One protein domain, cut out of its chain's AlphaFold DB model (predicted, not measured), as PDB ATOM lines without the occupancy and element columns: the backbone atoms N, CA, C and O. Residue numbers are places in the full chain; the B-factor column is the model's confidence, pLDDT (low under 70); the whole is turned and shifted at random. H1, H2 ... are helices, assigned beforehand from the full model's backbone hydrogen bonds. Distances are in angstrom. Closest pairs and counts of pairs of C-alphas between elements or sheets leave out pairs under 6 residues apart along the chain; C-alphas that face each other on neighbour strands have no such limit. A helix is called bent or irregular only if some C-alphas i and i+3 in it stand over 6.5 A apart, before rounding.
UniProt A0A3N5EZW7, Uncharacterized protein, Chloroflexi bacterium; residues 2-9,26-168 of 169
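Overview. This is residues 2 to 9 and 26 to 168 of the 169 residues of an uncharacterized protein of Chloroflexi bacterium (UniProt A0A3N5EZW7). A rod of helices has H5 in its middle: H7 runs side by side with it, bent helix H2 packs on it with residues 35 to 38 and 42 to 46, and H1 and H6a cross it. At one end H3 folds back along H2b; at the other, residues 160 to 168 stick out. The all-helix printed part has 151 residues with seven named helices, H1 to H7 in order, and no named strand. It is only just loose, close to compact, radius of gyration of the C-alphas 18.2 A, spanning 68 by 28 by 27 A.

Along the chain. By hydrogen bonds H2, residues 27 to 60, and H6, residues 103 to 126, were each assigned as one helix, but both are bent: C-alphas 38 and 41 are 6.6 A apart, C-alphas 113 and 116 6.5 A. The arms are H2a, 27 to 38, H2b, 41 to 60, H6a, 103 to 113, and H6b, 116 to 126. H7, 134 to 166, measures 49.1 A and ends at (-11.267, -20.449, -18.728); H5 is 81 to 100, H4 72 to 79, H3 63 to 69, and H1 2 to 9, from (-22.686, 3.880, -4.917).

Arrangement. H2b and H3 form a hairpin, closest C-alphas Gly 54 and Leu 66, 6.5 A. H2a touches the hub, H5, at Ile 36 and Val 87, closest C-alphas 6.1 A, a steep tilt of 61 degrees. H5 touches H7 at a shallow tilt of 21 degrees, closest C-alphas Leu 81 and Asp 141, 5.4 A. H5 and H6a form a hairpin. H1 touches H5, H4 touches H7, and H6b touches no helix. Not every O i to N i+4 pair is within hydrogen-bond range in H5 (15 of 16), H6a (5 of 7) and H7 (24 of 29).

Size, cuts and confidence. Residues 10 to 25 are cut out, C-alphas 9 and 26 lying 21.3 A apart. No link printed whole is long. Residues 2 to 9, 26 to 38, 97 to 110 and 155 to 168 have pLDDT under 70.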
ATOM      1  N   ALA A   2     -21.646   4.799  -5.412       49.69
ATOM      2  CA  ALA A   2     -22.686   3.880  -4.917       49.69
ATOM      3  C   ALA A   2     -23.755   3.487  -5.965       49.69
ATOM      4  O   ALA A   2     -24.121   2.324  -6.063       49.69
ATOM      5  N   ILE A   3     -24.211   4.437  -6.790       56.09
ATOM      6  CA  ILE A   3     -25.203   4.168  -7.850       56.09
ATOM      7  C   ILE A   3     -24.594   3.315  -8.979       56.09
ATOM      8  O   ILE A   3     -25.224   2.387  -9.475       56.09
ATOM      9  N   ALA A   4     -23.339   3.586  -9.348       51.94
ATOM     10  CA  ALA A   4     -22.629   2.837 -10.384       51.94
ATOM     11  C   ALA A   4     -22.322   1.394  -9.951       51.94
ATOM     12  O   ALA A   4     -22.531   0.467 -10.727       51.94
ATOM     13  N   SER A   5     -21.886   1.188  -8.702       49.25
ATOM     14  CA  SER A   5     -21.629  -0.157  -8.181       49.25
ATOM     15  C   SER A   5     -22.916  -0.979  -8.081       49.25
ATOM     16  O   SER A   5     -22.912  -2.145  -8.456       49.25
ATOM     17  N   GLN A   6     -24.038  -0.377  -7.670       49.50
ATOM     18  CA  GLN A   6     -25.335  -1.061  -7.637       49.50
ATOM     19  C   GLN A   6     -25.891  -1.371  -9.034       49.50
ATOM     20  O   GLN A   6     -26.464  -2.438  -9.222       49.50
ATOM     21  N   SER A   7     -25.686  -0.495 -10.024       48.75
ATOM     22  CA  SER A   7     -26.098  -0.753 -11.413       48.75
ATOM     23  C   SER A   7     -25.312  -1.906 -12.048       48.75
ATOM     24  O   SER A   7     -25.915  -2.783 -12.661       48.75
ATOM     25  N   VAL A   8     -23.991  -1.954 -11.850       52.81
ATOM     26  CA  VAL A   8     -23.134  -3.023 -12.398       52.81
ATOM     27  C   VAL A   8     -23.392  -4.365 -11.709       52.81
ATOM     28  O   VAL A   8     -23.411  -5.411 -12.358       52.81
ATOM     29  N   ILE A   9     -23.633  -4.355 -10.395       48.62
ATOM     30  CA  ILE A   9     -23.937  -5.574  -9.632       48.62
ATOM     31  C   ILE A   9     -25.362  -6.063  -9.921       48.62
ATOM     32  O   ILE A   9     -25.561  -7.265 -10.083       48.62
ATOM     33  N   GLU A  26     -18.556  -1.829 -30.356       45.84
ATOM     34  CA  GLU A  26     -17.367  -2.062 -29.535       45.84
ATOM     35  C   GLU A  26     -17.692  -1.889 -28.034       45.84
ATOM     36  O   GLU A  26     -18.197  -0.856 -27.591       45.84
ATOM     37  N   VAL A  27     -17.427  -2.925 -27.228       52.38
ATOM     38  CA  VAL A  27     -17.776  -3.006 -25.791       52.38
ATOM     39  C   VAL A  27     -17.187  -1.838 -24.976       52.38
ATOM     40  O   VAL A  27     -17.768  -1.419 -23.973       52.38
ATOM     41  N   SER A  28     -16.072  -1.267 -25.439       49.84
ATOM     42  CA  SER A  28     -15.381  -0.106 -24.867       49.84
ATOM     43  C   SER A  28     -16.190   1.195 -24.954       49.84
ATOM     44  O   SER A  28     -16.234   1.945 -23.976       49.84
ATOM     45  N   GLU A  29     -16.876   1.460 -26.068       48.94
ATOM     46  CA  GLU A  29     -17.673   2.679 -26.266       48.94
ATOM     47  C   GLU A  29     -18.981   2.640 -25.468       48.94
ATOM     48  O   GLU A  29     -19.388   3.642 -24.870       48.94
ATOM     49  N   LEU A  30     -19.608   1.462 -25.371       46.00
ATOM     50  CA  LEU A  30     -20.819   1.266 -24.572       46.00
ATOM     51  C   LEU A  30     -20.529   1.412 -23.065       46.00
ATOM     52  O   LEU A  30     -21.289   2.058 -22.336       46.00
ATOM     53  N   LEU A  31     -19.396   0.870 -22.596       53.75
ATOM     54  CA  LEU A  31     -18.908   1.048 -21.223       53.75
ATOM     55  C   LEU A  31     -18.521   2.501 -20.932       53.75
ATOM     56  O   LEU A  31     -18.851   3.001 -19.854       53.75
ATOM     57  N   ALA A  32     -17.875   3.198 -21.871       55.75
ATOM     58  CA  ALA A  32     -17.539   4.612 -21.722       55.75
ATOM     59  C   ALA A  32     -18.805   5.478 -21.601       55.75
ATOM     60  O   ALA A  32     -18.925   6.261 -20.656       55.75
ATOM     61  N   GLY A  33     -19.796   5.272 -22.476       55.88
ATOM     62  CA  GLY A  33     -21.076   5.987 -22.432       55.88
ATOM     63  C   GLY A  33     -21.848   5.754 -21.131       55.88
ATOM     64  O   GLY A  33     -22.351   6.698 -20.518       55.88
ATOM     65  N   LYS A  34     -21.871   4.511 -20.637       52.66
ATOM     66  CA  LYS A  34     -22.528   4.156 -19.370       52.66
ATOM     67  C   LYS A  34     -21.791   4.693 -18.145       52.66
ATOM     68  O   LYS A  34     -22.424   5.115 -17.180       52.66
ATOM     69  N   THR A  35     -20.462   4.737 -18.199       60.84
ATOM     70  CA  THR A  35     -19.612   5.330 -17.155       60.84
ATOM     71  C   THR A  35     -19.836   6.837 -17.061       60.84
ATOM     72  O   THR A  35     -19.989   7.361 -15.959       60.84
ATOM     73  N   ILE A  36     -19.943   7.530 -18.198       61.91
ATOM     74  CA  ILE A  36     -20.268   8.963 -18.254       61.91
ATOM     75  C   ILE A  36     -21.682   9.214 -17.711       61.91
ATOM     76  O   ILE A  36     -21.869  10.088 -16.862       61.91
ATOM     77  N   ALA A  37     -22.667   8.400 -18.111       61.69
ATOM     78  CA  ALA A  37     -24.034   8.488 -17.595       61.69
ATOM     79  C   ALA A  37     -24.108   8.238 -16.075       61.69
ATOM     80  O   ALA A  37     -24.848   8.920 -15.368       61.69
ATOM     81  N   ALA A  38     -23.303   7.311 -15.548       65.88
ATOM     82  CA  ALA A  38     -23.221   7.016 -14.118       65.88
ATOM     83  C   ALA A  38     -22.393   8.042 -13.317       65.88
ATOM     84  O   ALA A  38     -22.559   8.151 -12.098       65.88
ATOM     85  N   ALA A  39     -21.508   8.797 -13.976       74.19
ATOM     86  CA  ALA A  39     -20.756   9.898 -13.379       74.19
ATOM     87  C   ALA A  39     -21.593  11.182 -13.278       74.19
ATOM     88  O   ALA A  39     -21.378  11.979 -12.364       74.19
ATOM     89  N   LEU A  40     -22.584  11.359 -14.156       78.50
ATOM     90  CA  LEU A  40     -23.414  12.563 -14.223       78.50
ATOM     91  C   LEU A  40     -24.080  12.946 -12.882       78.50
ATOM     92  O   LEU A  40     -23.955  14.107 -12.490       78.50
ATOM     93  N   PRO A  41     -24.706  12.027 -12.113       80.94
ATOM     94  CA  PRO A  41     -25.296  12.379 -10.821       80.94
ATOM     95  C   PRO A  41     -24.256  12.884  -9.818       80.94
ATOM     96  O   PRO A  41     -24.558  13.752  -9.003       80.94
ATOM     97  N   ALA A  42     -23.026  12.359  -9.880       83.31
ATOM     98  CA  ALA A  42     -21.941  12.805  -9.013       83.31
ATOM     99  C   ALA A  42     -21.490  14.225  -9.383       83.31
ATOM    100  O   ALA A  42     -21.383  15.066  -8.498       83.31
ATOM    101  N   VAL A  43     -21.316  14.507 -10.679       88.44
ATOM    102  CA  VAL A  43     -20.944  15.843 -11.175       88.44
ATOM    103  C   VAL A  43     -21.988  16.885 -10.785       88.44
ATOM    104  O   VAL A  43     -21.653  17.913 -10.197       88.44
ATOM    105  N   VAL A  44     -23.266  16.599 -11.050       90.06
ATOM    106  CA  VAL A  44     -24.373  17.511 -10.730       90.06
ATOM    107  C   VAL A  44     -24.456  17.764  -9.227       90.06
ATOM    108  O   VAL A  44     -24.620  18.912  -8.813       90.06
ATOM    109  N   ALA A  45     -24.295  16.728  -8.399       88.81
ATOM    110  CA  ALA A  45     -24.265  16.891  -6.949       88.81
ATOM    111  C   ALA A  45     -23.097  17.786  -6.500       88.81
ATOM    112  O   ALA A  45     -23.295  18.676  -5.673       88.81
ATOM    113  N   THR A  46     -21.899  17.610  -7.068       90.31
ATOM    114  CA  THR A  46     -20.740  18.459  -6.758       90.31
ATOM    115  C   THR A  46     -20.983  19.916  -7.145       90.31
ATOM    116  O   THR A  46     -20.719  20.808  -6.338       90.31
ATOM    117  N   TRP A  47     -21.538  20.178  -8.329       93.25
ATOM    118  CA  TRP A  47     -21.876  21.540  -8.751       93.25
ATOM    119  C   TRP A  47     -22.961  22.169  -7.880       93.25
ATOM    120  O   TRP A  47     -22.830  23.330  -7.499       93.25
ATOM    121  N   ALA A  48     -23.993  21.411  -7.505       93.50
ATOM    122  CA  ALA A  48     -25.040  21.890  -6.607       93.50
ATOM    123  C   ALA A  48     -24.468  22.295  -5.239       93.50
ATOM    124  O   ALA A  48     -24.800  23.362  -4.721       93.50
ATOM    125  N   VAL A  49     -23.562  21.485  -4.681       93.44
ATOM    126  CA  VAL A  49     -22.869  21.800  -3.423       93.44
ATOM    127  C   VAL A  49     -21.976  23.029  -3.576       93.44
ATOM    128  O   VAL A  49     -21.993  23.890  -2.702       93.44
ATOM    129  N   TRP A  50     -21.228  23.153  -4.674       93.31
ATOM    130  CA  TRP A  50     -20.369  24.315  -4.921       93.31
ATOM    131  C   TRP A  50     -21.173  25.617  -5.049       93.31
ATOM    132  O   TRP A  50     -20.847  26.607  -4.393       93.31
ATOM    133  N   ILE A  51     -22.274  25.600  -5.807       93.06
ATOM    134  CA  ILE A  51     -23.185  26.746  -5.932       93.06
ATOM    135  C   ILE A  51     -23.813  27.075  -4.574       93.06
ATOM    136  O   ILE A  51     -23.794  28.231  -4.157       93.06
ATOM    137  N   GLY A  52     -24.326  26.071  -3.855       92.75
ATOM    138  CA  GLY A  52     -24.912  26.252  -2.527       92.75
ATOM    139  C   GLY A  52     -23.919  26.837  -1.521       92.75
ATOM    140  O   GLY A  52     -24.244  27.784  -0.809       92.75
ATOM    141  N   TYR A  53     -22.680  26.341  -1.519       89.81
ATOM    142  CA  TYR A  53     -21.590  26.887  -0.712       89.81
ATOM    143  C   TYR A  53     -21.317  28.353  -1.061       89.81
ATOM    144  O   TYR A  53     -21.202  29.188  -0.163       89.81
ATOM    145  N   GLY A  54     -21.273  28.690  -2.350       90.12
ATOM    146  CA  GLY A  54     -21.138  30.067  -2.808       90.12
ATOM    147  C   GLY A  54     -22.272  30.973  -2.321       90.12
ATOM    148  O   GLY A  54     -22.005  32.047  -1.793       90.12
ATOM    149  N   LEU A  55     -23.528  30.527  -2.422       89.94
ATOM    150  CA  LEU A  55     -24.701  31.292  -1.976       89.94
ATOM    151  C   LEU A  55     -24.700  31.543  -0.462       89.94
ATOM    152  O   LEU A  55     -24.971  32.659  -0.026       89.94
ATOM    153  N   ILE A  56     -24.355  30.534   0.342       91.50
ATOM    154  CA  ILE A  56     -24.266  30.681   1.803       91.50
ATOM    155  C   ILE A  56     -23.174  31.690   2.170       91.50
ATOM    156  O   ILE A  56     -23.402  32.591   2.978       91.50
ATOM    157  N   ASN A  57     -21.999  31.591   1.544       89.00
ATOM    158  CA  ASN A  57     -20.920  32.547   1.783       89.00
ATOM    159  C   ASN A  57     -21.271  33.952   1.286       89.00
ATOM    160  O   ASN A  57     -20.810  34.923   1.874       89.00
ATOM    161  N   ALA A  58     -22.130  34.086   0.273       87.69
ATOM    162  CA  ALA A  58     -22.588  35.394  -0.183       87.69
ATOM    163  C   ALA A  58     -23.424  36.122   0.873       87.69
ATOM    164  O   ALA A  58     -23.412  37.348   0.924       87.69
ATOM    165  N   ALA A  59     -24.130  35.369   1.719       88.06
ATOM    166  CA  ALA A  59     -24.971  35.919   2.771       88.06
ATOM    167  C   ALA A  59     -24.213  36.209   4.080       88.06
ATOM    168  O   ALA A  59     -24.640  37.077   4.837       88.06
ATOM    169  N   ILE A  60     -23.130  35.475   4.369       91.50
ATOM    170  CA  ILE A  60     -22.520  35.443   5.714       91.50
ATOM    171  C   ILE A  60     -21.034  35.852   5.712       91.50
ATOM    172  O   ILE A  60     -20.524  36.298   6.738       91.50
ATOM    173  N   ALA A  61     -20.323  35.718   4.589       87.19
ATOM    174  CA  ALA A  61     -18.871  35.892   4.523       87.19
ATOM    175  C   ALA A  61     -18.438  37.178   3.796       87.19
ATOM    176  O   ALA A  61     -19.216  37.846   3.118       87.19
ATOM    177  N   ASP A  62     -17.149  37.514   3.927       86.50
ATOM    178  CA  ASP A  62     -16.526  38.632   3.211       86.50
ATOM    179  C   ASP A  62     -16.625  38.416   1.680       86.50
ATOM    180  O   ASP A  62     -16.281  37.331   1.192       86.50
ATOM    181  N   PRO A  63     -17.018  39.436   0.888       85.12
ATOM    182  CA  PRO A  63     -17.048  39.370  -0.576       85.12
ATOM    183  C   PRO A  63     -15.744  38.892  -1.236       85.12
ATOM    184  O   PRO A  63     -15.761  38.380  -2.358       85.12
ATOM    185  N   ARG A  64     -14.593  39.043  -0.572       85.44
ATOM    186  CA  ARG A  64     -13.307  38.494  -1.031       85.44
ATOM    187  C   ARG A  64     -13.341  36.973  -1.149       85.44
ATOM    188  O   ARG A  64     -12.768  36.434  -2.095       85.44
ATOM    189  N   LEU A  65     -14.045  36.296  -0.245       83.75
ATOM    190  CA  LEU A  65     -14.191  34.846  -0.267       83.75
ATOM    191  C   LEU A  65     -14.981  34.402  -1.504       83.75
ATOM    192  O   LEU A  65     -14.572  33.474  -2.196       83.75
ATOM    193  N   LEU A  66     -16.049  35.124  -1.859       86.00
ATOM    194  CA  LEU A  66     -16.822  34.854  -3.077       86.00
ATOM    195  C   LEU A  66     -15.978  34.968  -4.342       86.00
ATOM    196  O   LEU A  66     -16.083  34.123  -5.227       86.00
ATOM    197  N   ARG A  67     -15.108  35.982  -4.418       86.31
ATOM    198  CA  ARG A  67     -14.190  36.143  -5.556       86.31
ATOM    199  C   ARG A  67     -13.193  34.994  -5.666       86.31
ATOM    200  O   ARG A  67     -12.792  34.662  -6.774       86.31
ATOM    201  N   MET A  68     -12.798  34.391  -4.545       85.00
ATOM    202  CA  MET A  68     -11.953  33.194  -4.548       85.00
ATOM    203  C   MET A  68     -12.738  31.952  -4.992       85.00
ATOM    204  O   MET A  68     -12.269  31.227  -5.870       85.00
ATOM    205  N   VAL A  69     -13.942  31.743  -4.449       86.00
ATOM    206  CA  VAL A  69     -14.810  30.586  -4.750       86.00
ATOM    207  C   VAL A  69     -15.258  30.564  -6.214       86.00
ATOM    208  O   VAL A  69     -15.236  29.508  -6.842       86.00
ATOM    209  N   PHE A  70     -15.621  31.723  -6.764       88.94
ATOM    210  CA  PHE A  70     -16.025  31.902  -8.164       88.94
ATOM    211  C   PHE A  70     -14.903  32.482  -9.031       88.94
ATOM    212  O   PHE A  70     -15.150  33.191 -10.007       88.94
ATOM    213  N   SER A  71     -13.650  32.210  -8.672       90.62
ATOM    214  CA  SER A  71     -12.516  32.621  -9.497       90.62
ATOM    215  C   SER A  71     -12.487  31.845 -10.824       90.62
ATOM    216  O   SER A  71     -12.942  30.697 -10.880       90.62
ATOM    217  N   PRO A  72     -11.915  32.419 -11.900       91.56
ATOM    218  CA  PRO A  72     -11.877  31.770 -13.210       91.56
ATOM    219  C   PRO A  72     -11.248  30.372 -13.181       91.56
ATOM    220  O   PRO A  72     -11.773  29.454 -13.806       91.56
ATOM    221  N   GLN A  73     -10.170  30.180 -12.411       91.31
ATOM    222  CA  GLN A  73      -9.542  28.864 -12.250       91.31
ATOM    223  C   GLN A  73     -10.478  27.819 -11.624       91.31
ATOM    224  O   GLN A  73     -10.472  26.668 -12.050       91.31
ATOM    225  N   TRP A  74     -11.294  28.207 -10.641       90.56
ATOM    226  CA  TRP A  74     -12.222  27.303  -9.966       90.56
ATOM    227  C   TRP A  74     -13.401  26.956 -10.864       90.56
ATOM    228  O   TRP A  74     -13.817  25.804 -10.887       90.56
ATOM    229  N   ILE A  75     -13.892  27.921 -11.647       93.00
ATOM    230  CA  ILE A  75     -14.934  27.680 -12.650       93.00
ATOM    231  C   ILE A  75     -14.438  26.671 -13.689       93.00
ATOM    232  O   ILE A  75     -15.142  25.706 -13.977       93.00
ATOM    233  N   VAL A  76     -13.218  26.852 -14.211       93.62
ATOM    234  CA  VAL A  76     -12.622  25.903 -15.162       93.62
ATOM    235  C   VAL A  76     -12.451  24.530 -14.515       93.62
ATOM    236  O   VAL A  76     -12.950  23.557 -15.062       93.62
ATOM    237  N   ALA A  77     -11.869  24.441 -13.316       91.12
ATOM    238  CA  ALA A  77     -11.705  23.166 -12.615       91.12
ATOM    239  C   ALA A  77     -13.046  22.458 -12.338       91.12
ATOM    240  O   ALA A  77     -13.149  21.239 -12.458       91.12
ATOM    241  N   MET A  78     -14.098  23.204 -11.992       91.94
ATOM    242  CA  MET A  78     -15.443  22.653 -11.822       91.94
ATOM    243  C   MET A  78     -16.020  22.156 -13.148       91.94
ATOM    244  O   MET A  78     -16.683  21.123 -13.168       91.94
ATOM    245  N   ALA A  79     -15.769  22.860 -14.249       92.50
ATOM    246  CA  ALA A  79     -16.266  22.493 -15.568       92.50
ATOM    247  C   ALA A  79     -15.500  21.324 -16.213       92.50
ATOM    248  O   ALA A  79     -16.105  20.572 -16.974       92.50
ATOM    249  N   THR A  80     -14.202  21.158 -15.932       92.88
ATOM    250  CA  THR A  80     -13.336  20.151 -16.575       92.88
ATOM    251  C   THR A  80     -12.878  19.071 -15.596       92.88
ATOM    252  O   THR A  80     -13.286  17.910 -15.705       92.88
ATOM    253  N   LEU A  81     -12.082  19.458 -14.602       90.06
ATOM    254  CA  LEU A  81     -11.398  18.552 -13.684       90.06
ATOM    255  C   LEU A  81     -12.377  17.717 -12.851       90.06
ATOM    256  O   LEU A  81     -12.164  16.522 -12.655       90.06
ATOM    257  N   VAL A  82     -13.478  18.315 -12.388       90.69
ATOM    258  CA  VAL A  82     -14.502  17.609 -11.598       90.69
ATOM    259  C   VAL A  82     -15.174  16.489 -12.405       90.69
ATOM    260  O   VAL A  82     -15.129  15.347 -11.939       90.69
ATOM    261  N   PRO A  83     -15.737  16.733 -13.608       90.44
ATOM    262  CA  PRO A  83     -16.219  15.658 -14.476       90.44
ATOM    263  C   PRO A  83     -15.193  14.552 -14.719       90.44
ATOM    264  O   PRO A  83     -15.533  13.372 -14.598       90.44
ATOM    265  N   LEU A  84     -13.938  14.916 -14.990       89.75
ATOM    266  CA  LEU A  84     -12.858  13.958 -15.213       89.75
ATOM    267  C   LEU A  84     -12.606  13.073 -13.983       89.75
ATOM    268  O   LEU A  84     -12.550  11.849 -14.105       89.75
ATOM    269  N   ILE A  85     -12.527  13.655 -12.783       87.81
ATOM    270  CA  ILE A  85     -12.349  12.900 -11.531       87.81
ATOM    271  C   ILE A  85     -13.560  11.998 -11.251       87.81
ATOM    272  O   ILE A  85     -13.391  10.864 -10.790       87.81
ATOM    273  N   CYS A  86     -14.781  12.463 -11.533       86.31
ATOM    274  CA  CYS A  86     -15.987  11.648 -11.385       86.31
ATOM    275  C   CYS A  86     -15.951  10.426 -12.309       86.31
ATOM    276  O   CYS A  86     -16.208   9.314 -11.845       86.31
ATOM    277  N   VAL A  87     -15.581  10.611 -13.580       84.50
ATOM    278  CA  VAL A  87     -15.419   9.515 -14.548       84.50
ATOM    279  C   VAL A  87     -14.322   8.551 -14.101       84.50
ATOM    280  O   VAL A  87     -14.576   7.351 -14.021       84.50
ATOM    281  N   LEU A  88     -13.142   9.061 -13.727       84.75
ATOM    282  CA  LEU A  88     -12.030   8.257 -13.211       84.75
ATOM    283  C   LEU A  88     -12.465   7.397 -12.016       84.75
ATOM    284  O   LEU A  88     -12.176   6.201 -11.959       84.75
ATOM    285  N   SER A  89     -13.193   7.998 -11.074       80.75
ATOM    286  CA  SER A  89     -13.706   7.307  -9.894       80.75
ATOM    287  C   SER A  89     -14.674   6.191 -10.283       80.75
ATOM    288  O   SER A  89     -14.545   5.070  -9.804       80.75
ATOM    289  N   VAL A  90     -15.641   6.458 -11.165       78.75
ATOM    290  CA  VAL A  90     -16.574   5.415 -11.615       78.75
ATOM    291  C   VAL A  90     -15.821   4.285 -12.318       78.75
ATOM    292  O   VAL A  90     -16.029   3.131 -11.953       78.75
ATOM    293  N   LEU A  91     -14.901   4.601 -13.233       77.62
ATOM    294  CA  LEU A  91     -14.106   3.614 -13.966       77.62
ATOM    295  C   LEU A  91     -13.312   2.700 -13.021       77.62
ATOM    296  O   LEU A  91     -13.377   1.477 -13.135       77.62
ATOM    297  N   LEU A  92     -12.627   3.281 -12.034       78.06
ATOM    298  CA  LEU A  92     -11.921   2.519 -11.005       78.06
ATOM    299  C   LEU A  92     -12.867   1.638 -10.187       78.06
ATOM    300  O   LEU A  92     -12.562   0.473  -9.947       78.06
ATOM    301  N   GLY A  93     -14.028   2.161  -9.790       74.19
ATOM    302  CA  GLY A  93     -15.037   1.381  -9.074       74.19
ATOM    303  C   GLY A  93     -15.522   0.172  -9.877       74.19
ATOM    304  O   GLY A  93     -15.683  -0.910  -9.311       74.19
ATOM    305  N   VAL A  94     -15.697   0.320 -11.193       72.19
ATOM    306  CA  VAL A  94     -16.083  -0.778 -12.094       72.19
ATOM    307  C   VAL A  94     -14.973  -1.830 -12.176       72.19
ATOM    308  O   VAL A  94     -15.242  -3.000 -11.920       72.19
ATOM    309  N   ILE A  95     -13.724  -1.425 -12.434       72.00
ATOM    310  CA  ILE A  95     -12.569  -2.340 -12.543       72.00
ATOM    311  C   ILE A  95     -12.291  -3.076 -11.222       72.00
ATOM    312  O   ILE A  95     -11.948  -4.254 -11.210       72.00
ATOM    313  N   VAL A  96     -12.430  -2.403 -10.081       71.81
ATOM    314  CA  VAL A  96     -12.222  -3.039  -8.773       71.81
ATOM    315  C   VAL A  96     -13.378  -3.977  -8.430       71.81
ATOM    316  O   VAL A  96     -13.146  -5.093  -7.964       71.81
ATOM    317  N   SER A  97     -14.625  -3.553  -8.663       63.78
ATOM    318  CA  SER A  97     -15.795  -4.396  -8.374       63.78
ATOM    319  C   SER A  97     -15.844  -5.646  -9.251       63.78
ATOM    320  O   SER A  97     -16.305  -6.689  -8.785       63.78
ATOM    321  N   SER A  98     -15.312  -5.583 -10.479       65.38
ATOM    322  CA  SER A  98     -15.206  -6.761 -11.338       65.38
ATOM    323  C   SER A  98     -14.275  -7.826 -10.759       65.38
ATOM    324  O   SER A  98     -14.573  -9.005 -10.946       65.38
ATOM    325  N   ARG A  99     -13.225  -7.423 -10.023       66.19
ATOM    326  CA  ARG A  99     -12.216  -8.315  -9.427       66.19
ATOM    327  C   ARG A  99     -12.548  -8.822  -8.026       66.19
ATOM    328  O   ARG A  99     -12.166  -9.936  -7.694       66.19
ATOM    329  N   VAL A 100     -13.202  -8.013  -7.188       62.12
ATOM    330  CA  VAL A 100     -13.357  -8.340  -5.753       62.12
ATOM    331  C   VAL A 100     -14.760  -8.842  -5.393       62.12
ATOM    332  O   VAL A 100     -14.954  -9.385  -4.312       62.12
ATOM    333  N   GLY A 101     -15.755  -8.725  -6.278       56.81
ATOM    334  CA  GLY A 101     -17.107  -9.264  -6.053       56.81
ATOM    335  C   GLY A 101     -17.916  -8.598  -4.925       56.81
ATOM    336  O   GLY A 101     -19.134  -8.757  -4.894       56.81
ATOM    337  N   ASP A 102     -17.285  -7.815  -4.039       61.62
ATOM    338  CA  ASP A 102     -17.930  -7.091  -2.941       61.62
ATOM    339  C   ASP A 102     -18.044  -5.572  -3.242       61.62
ATOM    340  O   ASP A 102     -17.024  -4.878  -3.380       61.62
ATOM    341  N   PRO A 103     -19.267  -5.003  -3.316       55.38
ATOM    342  CA  PRO A 103     -19.487  -3.565  -3.500       55.38
ATOM    343  C   PRO A 103     -18.825  -2.675  -2.442       55.38
ATOM    344  O   PRO A 103     -18.520  -1.515  -2.731       55.38
ATOM    345  N   ARG A 104     -18.604  -3.179  -1.221       63.94
ATOM    346  CA  ARG A 104     -17.986  -2.394  -0.140       63.94
ATOM    347  C   ARG A 104     -16.528  -2.080  -0.432       63.94
ATOM    348  O   ARG A 104     -16.076  -0.966  -0.161       63.94
ATOM    349  N   THR A 105     -15.811  -3.015  -1.047       63.22
ATOM    350  CA  THR A 105     -14.422  -2.801  -1.450       63.22
ATOM    351  C   THR A 105     -14.334  -1.687  -2.488       63.22
ATOM    352  O   THR A 105     -13.550  -0.759  -2.316       63.22
ATOM    353  N   ALA A 106     -15.212  -1.679  -3.496       58.84
ATOM    354  CA  ALA A 106     -15.246  -0.615  -4.504       58.84
ATOM    355  C   ALA A 106     -15.425   0.788  -3.888       58.84
ATOM    356  O   ALA A 106     -14.842   1.760  -4.368       58.84
ATOM    357  N   GLN A 107     -16.181   0.896  -2.793       66.06
ATOM    358  CA  GLN A 107     -16.371   2.159  -2.083       66.06
ATOM    359  C   GLN A 107     -15.109   2.611  -1.326       66.06
ATOM    360  O   GLN A 107     -14.790   3.800  -1.335       66.06
ATOM    361  N   GLN A 108     -14.353   1.682  -0.727       67.31
ATOM    362  CA  GLN A 108     -13.080   1.984  -0.052       67.31
ATOM    363  C   GLN A 108     -12.000   2.468  -1.029       67.31
ATOM    364  O   GLN A 108     -11.225   3.365  -0.700       67.31
ATOM    365  N   PHE A 109     -11.991   1.956  -2.260       69.00
ATOM    366  CA  PHE A 109     -11.081   2.439  -3.302       69.00
ATOM    367  C   PHE A 109     -11.404   3.864  -3.777       69.00
ATOM    368  O   PHE A 109     -10.505   4.573  -4.224       69.00
ATOM    369  N   GLY A 110     -12.641   4.341  -3.604       67.06
ATOM    370  CA  GLY A 110     -12.976   5.747  -3.844       67.06
ATOM    371  C   GLY A 110     -12.140   6.712  -2.996       67.06
ATOM    372  O   GLY A 110     -11.685   7.737  -3.499       67.06
ATOM    373  N   ALA A 111     -11.851   6.355  -1.740       71.75
ATOM    374  CA  ALA A 111     -10.986   7.158  -0.874       71.75
ATOM    375  C   ALA A 111      -9.545   7.236  -1.404       71.75
ATOM    376  O   ALA A 111      -8.920   8.291  -1.319       71.75
ATOM    377  N   PHE A 112      -9.037   6.164  -2.019       79.38
ATOM    378  CA  PHE A 112      -7.701   6.147  -2.623       79.38
ATOM    379  C   PHE A 112      -7.543   7.141  -3.778       79.38
ATOM    380  O   PHE A 112      -6.446   7.651  -3.981       79.38
ATOM    381  N   VAL A 113      -8.616   7.448  -4.512       77.44
ATOM    382  CA  VAL A 113      -8.590   8.447  -5.598       77.44
ATOM    383  C   VAL A 113      -8.583   9.868  -5.041       77.44
ATOM    384  O   VAL A 113      -7.894  10.746  -5.554       77.44
ATOM    385  N   VAL A 114      -9.348  10.098  -3.975       80.81
ATOM    386  CA  VAL A 114      -9.523  11.428  -3.381       80.81
ATOM    387  C   VAL A 114      -8.310  11.834  -2.537       80.81
ATOM    388  O   VAL A 114      -7.941  13.008  -2.518       80.81
ATOM    389  N   LEU A 115      -7.659  10.882  -1.862       86.81
ATOM    390  CA  LEU A 115      -6.536  11.147  -0.957       86.81
ATOM    391  C   LEU A 115      -5.368  11.915  -1.607       86.81
ATOM    392  O   LEU A 115      -4.964  12.927  -1.033       86.81
ATOM    393  N   PRO A 116      -4.837  11.527  -2.785       86.62
ATOM    394  CA  PRO A 116      -3.775  12.278  -3.456       86.62
ATOM    395  C   PRO A 116      -4.178  13.720  -3.774       86.62
ATOM    396  O   PRO A 116      -3.376  14.637  -3.621       86.62
ATOM    397  N   ILE A 117      -5.436  13.932  -4.171       85.00
ATOM    398  CA  ILE A 117      -5.963  15.258  -4.507       85.00
ATOM    399  C   ILE A 117      -5.987  16.140  -3.254       85.00
ATOM    400  O   ILE A 117      -5.522  17.280  -3.289       85.00
ATOM    401  N   ILE A 118      -6.461  15.597  -2.127       86.56
ATOM    402  CA  ILE A 118      -6.437  16.293  -0.834       86.56
ATOM    403  C   ILE A 118      -4.995  16.580  -0.405       86.56
ATOM    404  O   ILE A 118      -4.706  17.695   0.018       86.56
ATOM    405  N   ALA A 119      -4.080  15.619  -0.542       89.69
ATOM    406  CA  ALA A 119      -2.680  15.803  -0.169       89.69
ATOM    407  C   ALA A 119      -2.025  16.958  -0.945       89.69
ATOM    408  O   ALA A 119      -1.359  17.798  -0.342       89.69
ATOM    409  N   ILE A 120      -2.274  17.050  -2.257       88.69
ATOM    410  CA  ILE A 120      -1.804  18.165  -3.090       88.69
ATOM    411  C   ILE A 120      -2.424  19.486  -2.625       88.69
ATOM    412  O   ILE A 120      -1.707  20.473  -2.475       88.69
ATOM    413  N   ALA A 121      -3.734  19.516  -2.362       85.19
ATOM    414  CA  ALA A 121      -4.417  20.720  -1.888       85.19
ATOM    415  C   ALA A 121      -3.864  21.213  -0.537       85.19
ATOM    416  O   ALA A 121      -3.623  22.406  -0.364       85.19
ATOM    417  N   VAL A 122      -3.600  20.296   0.399       88.94
ATOM    418  CA  VAL A 122      -2.986  20.611   1.696       88.94
ATOM    419  C   VAL A 122      -1.556  21.115   1.512       88.94
ATOM    420  O   VAL A 122      -1.194  22.133   2.096       88.94
ATOM    421  N   ALA A 123      -0.750  20.454   0.676       89.12
ATOM    422  CA  ALA A 123       0.621  20.877   0.399       89.12
ATOM    423  C   ALA A 123       0.677  22.283  -0.224       89.12
ATOM    424  O   ALA A 123       1.502  23.101   0.175       89.12
ATOM    425  N   GLN A 124      -0.237  22.590  -1.148       86.94
ATOM    426  CA  GLN A 124      -0.384  23.923  -1.742       86.94
ATOM    427  C   GLN A 124      -0.719  24.983  -0.691       86.94
ATOM    428  O   GLN A 124      -0.084  26.040  -0.650       86.94
ATOM    429  N   PHE A 125      -1.679  24.676   0.184       85.88
ATOM    430  CA  PHE A 125      -2.087  25.578   1.253       85.88
ATOM    431  C   PHE A 125      -0.938  25.863   2.228       85.88
ATOM    432  O   PHE A 125      -0.666  27.021   2.544       85.88
ATOM    433  N   LEU A 126      -0.207  24.823   2.646       88.62
ATOM    434  CA  LEU A 126       0.987  24.959   3.489       88.62
ATOM    435  C   LEU A 126       2.120  25.726   2.789       88.62
ATOM    436  O   LEU A 126       2.894  26.411   3.451       88.62
ATOM    437  N   GLY A 127       2.194  25.658   1.458       85.44
ATOM    438  CA  GLY A 127       3.113  26.437   0.627       85.44
ATOM    439  C   GLY A 127       2.741  27.917   0.465       85.44
ATOM    440  O   GLY A 127       3.406  28.625  -0.289       85.44
ATOM    441  N   GLY A 128       1.688  28.396   1.136       83.38
ATOM    442  CA  GLY A 128       1.249  29.794   1.099       83.38
ATOM    443  C   GLY A 128       0.333  30.145  -0.076       83.38
ATOM    444  O   GLY A 128       0.018  31.319  -0.274       83.38
ATOM    445  N   GLN A 129      -0.121  29.156  -0.855       81.94
ATOM    446  CA  GLN A 129      -1.079  29.369  -1.939       81.94
ATOM    447  C   GLN A 129      -2.500  29.052  -1.471       81.94
ATOM    448  O   GLN A 129      -2.834  27.913  -1.158       81.94
ATOM    449  N   ALA A 130      -3.371  30.063  -1.461       75.00
ATOM    450  CA  ALA A 130      -4.775  29.899  -1.065       75.00
ATOM    451  C   ALA A 130      -5.663  29.286  -2.170       75.00
ATOM    452  O   ALA A 130      -6.800  28.901  -1.913       75.00
ATOM    453  N   THR A 131      -5.179  29.235  -3.415       80.31
ATOM    454  CA  THR A 131      -5.936  28.801  -4.598       80.31
ATOM    455  C   THR A 131      -5.000  28.165  -5.618       80.31
ATOM    456  O   THR A 131      -3.825  28.517  -5.687       80.31
ATOM    457  N   PHE A 132      -5.539  27.272  -6.450       84.56
ATOM    458  CA  PHE A 132      -4.838  26.742  -7.615       84.56
ATOM    459  C   PHE A 132      -4.607  27.832  -8.669       84.56
ATOM    460  O   PHE A 132      -5.398  28.767  -8.801       84.56
ATOM    461  N   THR A 133      -3.533  27.693  -9.439       91.06
ATOM    462  CA  THR A 133      -3.280  28.486 -10.648       91.06
ATOM    463  C   THR A 133      -3.913  27.801 -11.860       91.06
ATOM    464  O   THR A 133      -4.023  26.576 -11.889       91.06
ATOM    465  N   MET A 134      -4.274  28.558 -12.900       91.69
ATOM    466  CA  MET A 134      -4.838  27.993 -14.138       91.69
ATOM    467  C   MET A 134      -3.949  26.896 -14.752       91.69
ATOM    468  O   MET A 134      -4.445  25.856 -15.168       91.69
ATOM    469  N   SER A 135      -2.625  27.082 -14.746       92.38
ATOM    470  CA  SER A 135      -1.670  26.069 -15.216       92.38
ATOM    471  C   SER A 135      -1.772  24.755 -14.439       92.38
ATOM    472  O   SER A 135      -1.699  23.688 -15.038       92.38
ATOM    473  N   GLN A 136      -1.985  24.814 -13.123       90.88
ATOM    474  CA  GLN A 136      -2.129  23.626 -12.281       90.88
ATOM    475  C   GLN A 136      -3.432  22.881 -12.578       90.88
ATOM    476  O   GLN A 136      -3.428  21.654 -12.579       90.88
ATOM    477  N   VAL A 137      -4.518  23.605 -12.870       92.38
ATOM    478  CA  VAL A 137      -5.793  23.000 -13.290       92.38
ATOM    479  C   VAL A 137      -5.615  22.250 -14.608       92.38
ATOM    480  O   VAL A 137      -5.937  21.070 -14.677       92.38
ATOM    481  N   LEU A 138      -5.013  22.888 -15.616       93.81
ATOM    482  CA  LEU A 138      -4.794  22.268 -16.929       93.81
ATOM    483  C   LEU A 138      -3.844  21.064 -16.871       93.81
ATOM    484  O   LEU A 138      -4.071  20.056 -17.535       93.81
ATOM    485  N   VAL A 139      -2.784  21.142 -16.060       94.56
ATOM    486  CA  VAL A 139      -1.904  19.989 -15.811       94.56
ATOM    487  C   VAL A 139      -2.679  18.873 -15.113       94.56
ATOM    488  O   VAL A 139      -2.541  17.714 -15.496       94.56
ATOM    489  N   GLY A 140      -3.527  19.208 -14.136       91.75
ATOM    490  CA  GLY A 140      -4.432  18.257 -13.494       91.75
ATOM    491  C   GLY A 140      -5.347  17.556 -14.498       91.75
ATOM    492  O   GLY A 140      -5.430  16.331 -14.480       91.75
ATOM    493  N   ASP A 141      -5.961  18.306 -15.415       91.62
ATOM    494  CA  ASP A 141      -6.825  17.758 -16.465       91.62
ATOM    495  C   ASP A 141      -6.063  16.752 -17.336       91.62
ATOM    496  O   ASP A 141      -6.517  15.622 -17.522       91.62
ATOM    497  N   LEU A 142      -4.866  17.121 -17.809       94.19
ATOM    498  CA  LEU A 142      -4.014  16.236 -18.610       94.19
ATOM    499  C   LEU A 142      -3.641  14.954 -17.860       94.19
ATOM    500  O   LEU A 142      -3.699  13.864 -18.433       94.19
ATOM    501  N   VAL A 143      -3.284  15.068 -16.578       93.50
ATOM    502  CA  VAL A 143      -2.947  13.915 -15.733       93.50
ATOM    503  C   VAL A 143      -4.152  12.989 -15.588       93.50
ATOM    504  O   VAL A 143      -4.017  11.781 -15.777       93.50
ATOM    505  N   VAL A 144      -5.338  13.528 -15.290       90.06
ATOM    506  CA  VAL A 144      -6.543  12.710 -15.097       90.06
ATOM    507  C   VAL A 144      -6.985  12.054 -16.405       90.06
ATOM    508  O   VAL A 144      -7.302  10.866 -16.398       90.06
ATOM    509  N   VAL A 145      -6.941  12.765 -17.535       89.81
ATOM    510  CA  VAL A 145      -7.208  12.181 -18.864       89.81
ATOM    511  C   VAL A 145      -6.231  11.041 -19.162       89.81
ATOM    512  O   VAL A 145      -6.656   9.963 -19.582       89.81
ATOM    513  N   GLY A 146      -4.939  11.240 -18.887       90.38
ATOM    514  CA  GLY A 146      -3.921  10.201 -19.038       90.38
ATOM    515  C   GLY A 146      -4.196   8.970 -18.170       90.38
ATOM    516  O   GLY A 146      -4.091   7.844 -18.654       90.38
ATOM    517  N   LEU A 147      -4.617   9.167 -16.916       88.69
ATOM    518  CA  LEU A 147      -4.996   8.076 -16.012       88.69
ATOM    519  C   LEU A 147      -6.230   7.314 -16.504       88.69
ATOM    520  O   LEU A 147      -6.232   6.085 -16.457       88.69
ATOM    521  N   ILE A 148      -7.254   8.015 -17.000       86.25
ATOM    522  CA  ILE A 148      -8.441   7.384 -17.596       86.25
ATOM    523  C   ILE A 148      -8.022   6.520 -18.789       86.25
ATOM    524  O   ILE A 148      -8.380   5.345 -18.842       86.25
ATOM    525  N   GLY A 149      -7.215   7.064 -19.707       84.69
ATOM    526  CA  GLY A 149      -6.707   6.320 -20.860       84.69
ATOM    527  C   GLY A 149      -5.904   5.081 -20.452       84.69
ATOM    528  O   GLY A 149      -6.159   3.985 -20.949       84.69
ATOM    529  N   ALA A 150      -4.991   5.223 -19.486       86.06
ATOM    530  CA  ALA A 150      -4.203   4.110 -18.964       86.06
ATOM    531  C   ALA A 150      -5.082   3.020 -18.328       86.06
ATOM    532  O   ALA A 150      -4.858   1.835 -18.564       86.06
ATOM    533  N   LEU A 151      -6.102   3.400 -17.555       81.75
ATOM    534  CA  LEU A 151      -7.035   2.459 -16.933       81.75
ATOM    535  C   LEU A 151      -7.891   1.709 -17.949       81.75
ATOM    536  O   LEU A 151      -8.151   0.527 -17.743       81.75
ATOM    537  N   LEU A 152      -8.303   2.359 -19.038       78.06
ATOM    538  CA  LEU A 152      -9.044   1.700 -20.113       78.06
ATOM    539  C   LEU A 152      -8.181   0.643 -20.817       78.06
ATOM    540  O   LEU A 152      -8.639  -0.483 -20.997       78.06
ATOM    541  N   ILE A 153      -6.920   0.968 -21.130       78.94
ATOM    542  CA  ILE A 153      -5.970   0.035 -21.765       78.94
ATOM    543  C   ILE A 153      -5.616  -1.131 -20.826       78.94
ATOM    544  O   ILE A 153      -5.591  -2.291 -21.233       78.94
ATOM    545  N   LEU A 154      -5.334  -0.842 -19.553       75.75
ATOM    546  CA  LEU A 154      -5.032  -1.880 -18.561       75.75
ATOM    547  C   LEU A 154      -6.255  -2.753 -18.267       75.75
ATOM    548  O   LEU A 154      -6.112  -3.953 -18.030       75.75
ATOM    549  N   GLY A 155      -7.446  -2.152 -18.282       68.44
ATOM    550  CA  GLY A 155      -8.719  -2.844 -18.148       68.44
ATOM    551  C   GLY A 155      -8.912  -3.861 -19.264       68.44
ATOM    552  O   GLY A 155      -9.082  -5.039 -18.963       68.44
ATOM    553  N   SER A 156      -8.818  -3.442 -20.531       68.06
ATOM    554  CA  SER A 156      -8.997  -4.351 -21.673       68.06
ATOM    555  C   SER A 156      -7.990  -5.502 -21.655       68.06
ATOM    556  O   SER A 156      -8.379  -6.661 -21.751       68.06
ATOM    557  N   TRP A 157      -6.712  -5.207 -21.398       62.38
ATOM    558  CA  TRP A 157      -5.672  -6.233 -21.327       62.38
ATOM    559  C   TRP A 157      -5.895  -7.250 -20.200       62.38
ATOM    560  O   TRP A 157      -5.601  -8.433 -20.368       62.38
ATOM    561  N   ALA A 158      -6.396  -6.809 -19.043       61.12
ATOM    562  CA  ALA A 158      -6.695  -7.710 -17.934       61.12
ATOM    563  C   ALA A 158      -7.907  -8.613 -18.217       61.12
ATOM    564  O   ALA A 158      -7.872  -9.783 -17.845       61.12
ATOM    565  N   PHE A 159      -8.944  -8.092 -18.880       57.91
ATOM    566  CA  PHE A 159     -10.145  -8.860 -19.227       57.91
ATOM    567  C   PHE A 159      -9.881  -9.903 -20.326       57.91
ATOM    568  O   PHE A 159     -10.272 -11.057 -20.155       57.91
ATOM    569  N   ASP A 160      -9.133  -9.555 -21.380       57.62
ATOM    570  CA  ASP A 160      -8.790 -10.489 -22.470       57.62
ATOM    571  C   ASP A 160      -8.005 -11.722 -21.973       57.62
ATOM    572  O   ASP A 160      -8.077 -12.810 -22.548       57.62
ATOM    573  N   ARG A 161      -7.243 -11.580 -20.881       50.16
ATOM    574  CA  ARG A 161      -6.435 -12.668 -20.300       50.16
ATOM    575  C   ARG A 161      -7.266 -13.693 -19.525       50.16
ATOM    576  O   ARG A 161      -6.900 -14.868 -19.509       50.16
ATOM    577  N   GLU A 162      -8.346 -13.269 -18.873       47.53
ATOM    578  CA  GLU A 162      -9.178 -14.147 -18.035       47.53
ATOM    579  C   GLU A 162     -10.136 -15.013 -18.877       47.53
ATOM    580  O   GLU A 162     -10.426 -16.158 -18.516       47.53
ATOM    581  N   GLU A 163     -10.561 -14.524 -20.047       50.81
ATOM    582  CA  GLU A 163     -11.461 -15.256 -20.951       50.81
ATOM    583  C   GLU A 163     -10.744 -16.370 -21.744       50.81
ATOM    584  O   GLU A 163     -11.327 -17.418 -22.031       50.81
ATOM    585  N   ILE A 164      -9.447 -16.208 -22.033       47.62
ATOM    586  CA  ILE A 164      -8.654 -17.230 -22.741       47.62
ATOM    587  C   ILE A 164      -8.345 -18.439 -21.842       47.62
ATOM    588  O   ILE A 164      -8.347 -19.575 -22.316       47.62
ATOM    589  N   LEU A 165      -8.099 -18.230 -20.543       41.69
ATOM    590  CA  LEU A 165      -7.685 -19.309 -19.632       41.69
ATOM    591  C   LEU A 165      -8.844 -20.179 -19.128       41.69
ATOM    592  O   LEU A 165      -8.615 -21.322 -18.747       41.69
ATOM    593  N   THR A 166     -10.081 -19.684 -19.157       46.88
ATOM    594  CA  THR A 166     -11.267 -20.449 -18.728       46.88
ATOM    595  C   THR A 166     -11.887 -21.294 -19.843       46.88
ATOM    596  O   THR A 166     -12.609 -22.238 -19.548       46.88
ATOM    597  N   ARG A 167     -11.574 -21.025 -21.119       44.41
ATOM    598  CA  ARG A 167     -11.998 -21.869 -22.256       44.41
ATOM    599  C   ARG A 167     -11.066 -23.048 -22.557       44.41
ATOM    600  O   ARG A 167     -11.399 -23.868 -23.408       44.41
ATOM    601  N   LEU A 168      -9.916 -23.135 -21.887       43.75
ATOM    602  CA  LEU A 168      -8.922 -24.206 -22.062       43.75
ATOM    603  C   LEU A 168      -8.775 -25.121 -20.829       43.75
ATOM    604  O   LEU A 168      -7.855 -25.938 -20.805       43.75
TER     605      LEU A 168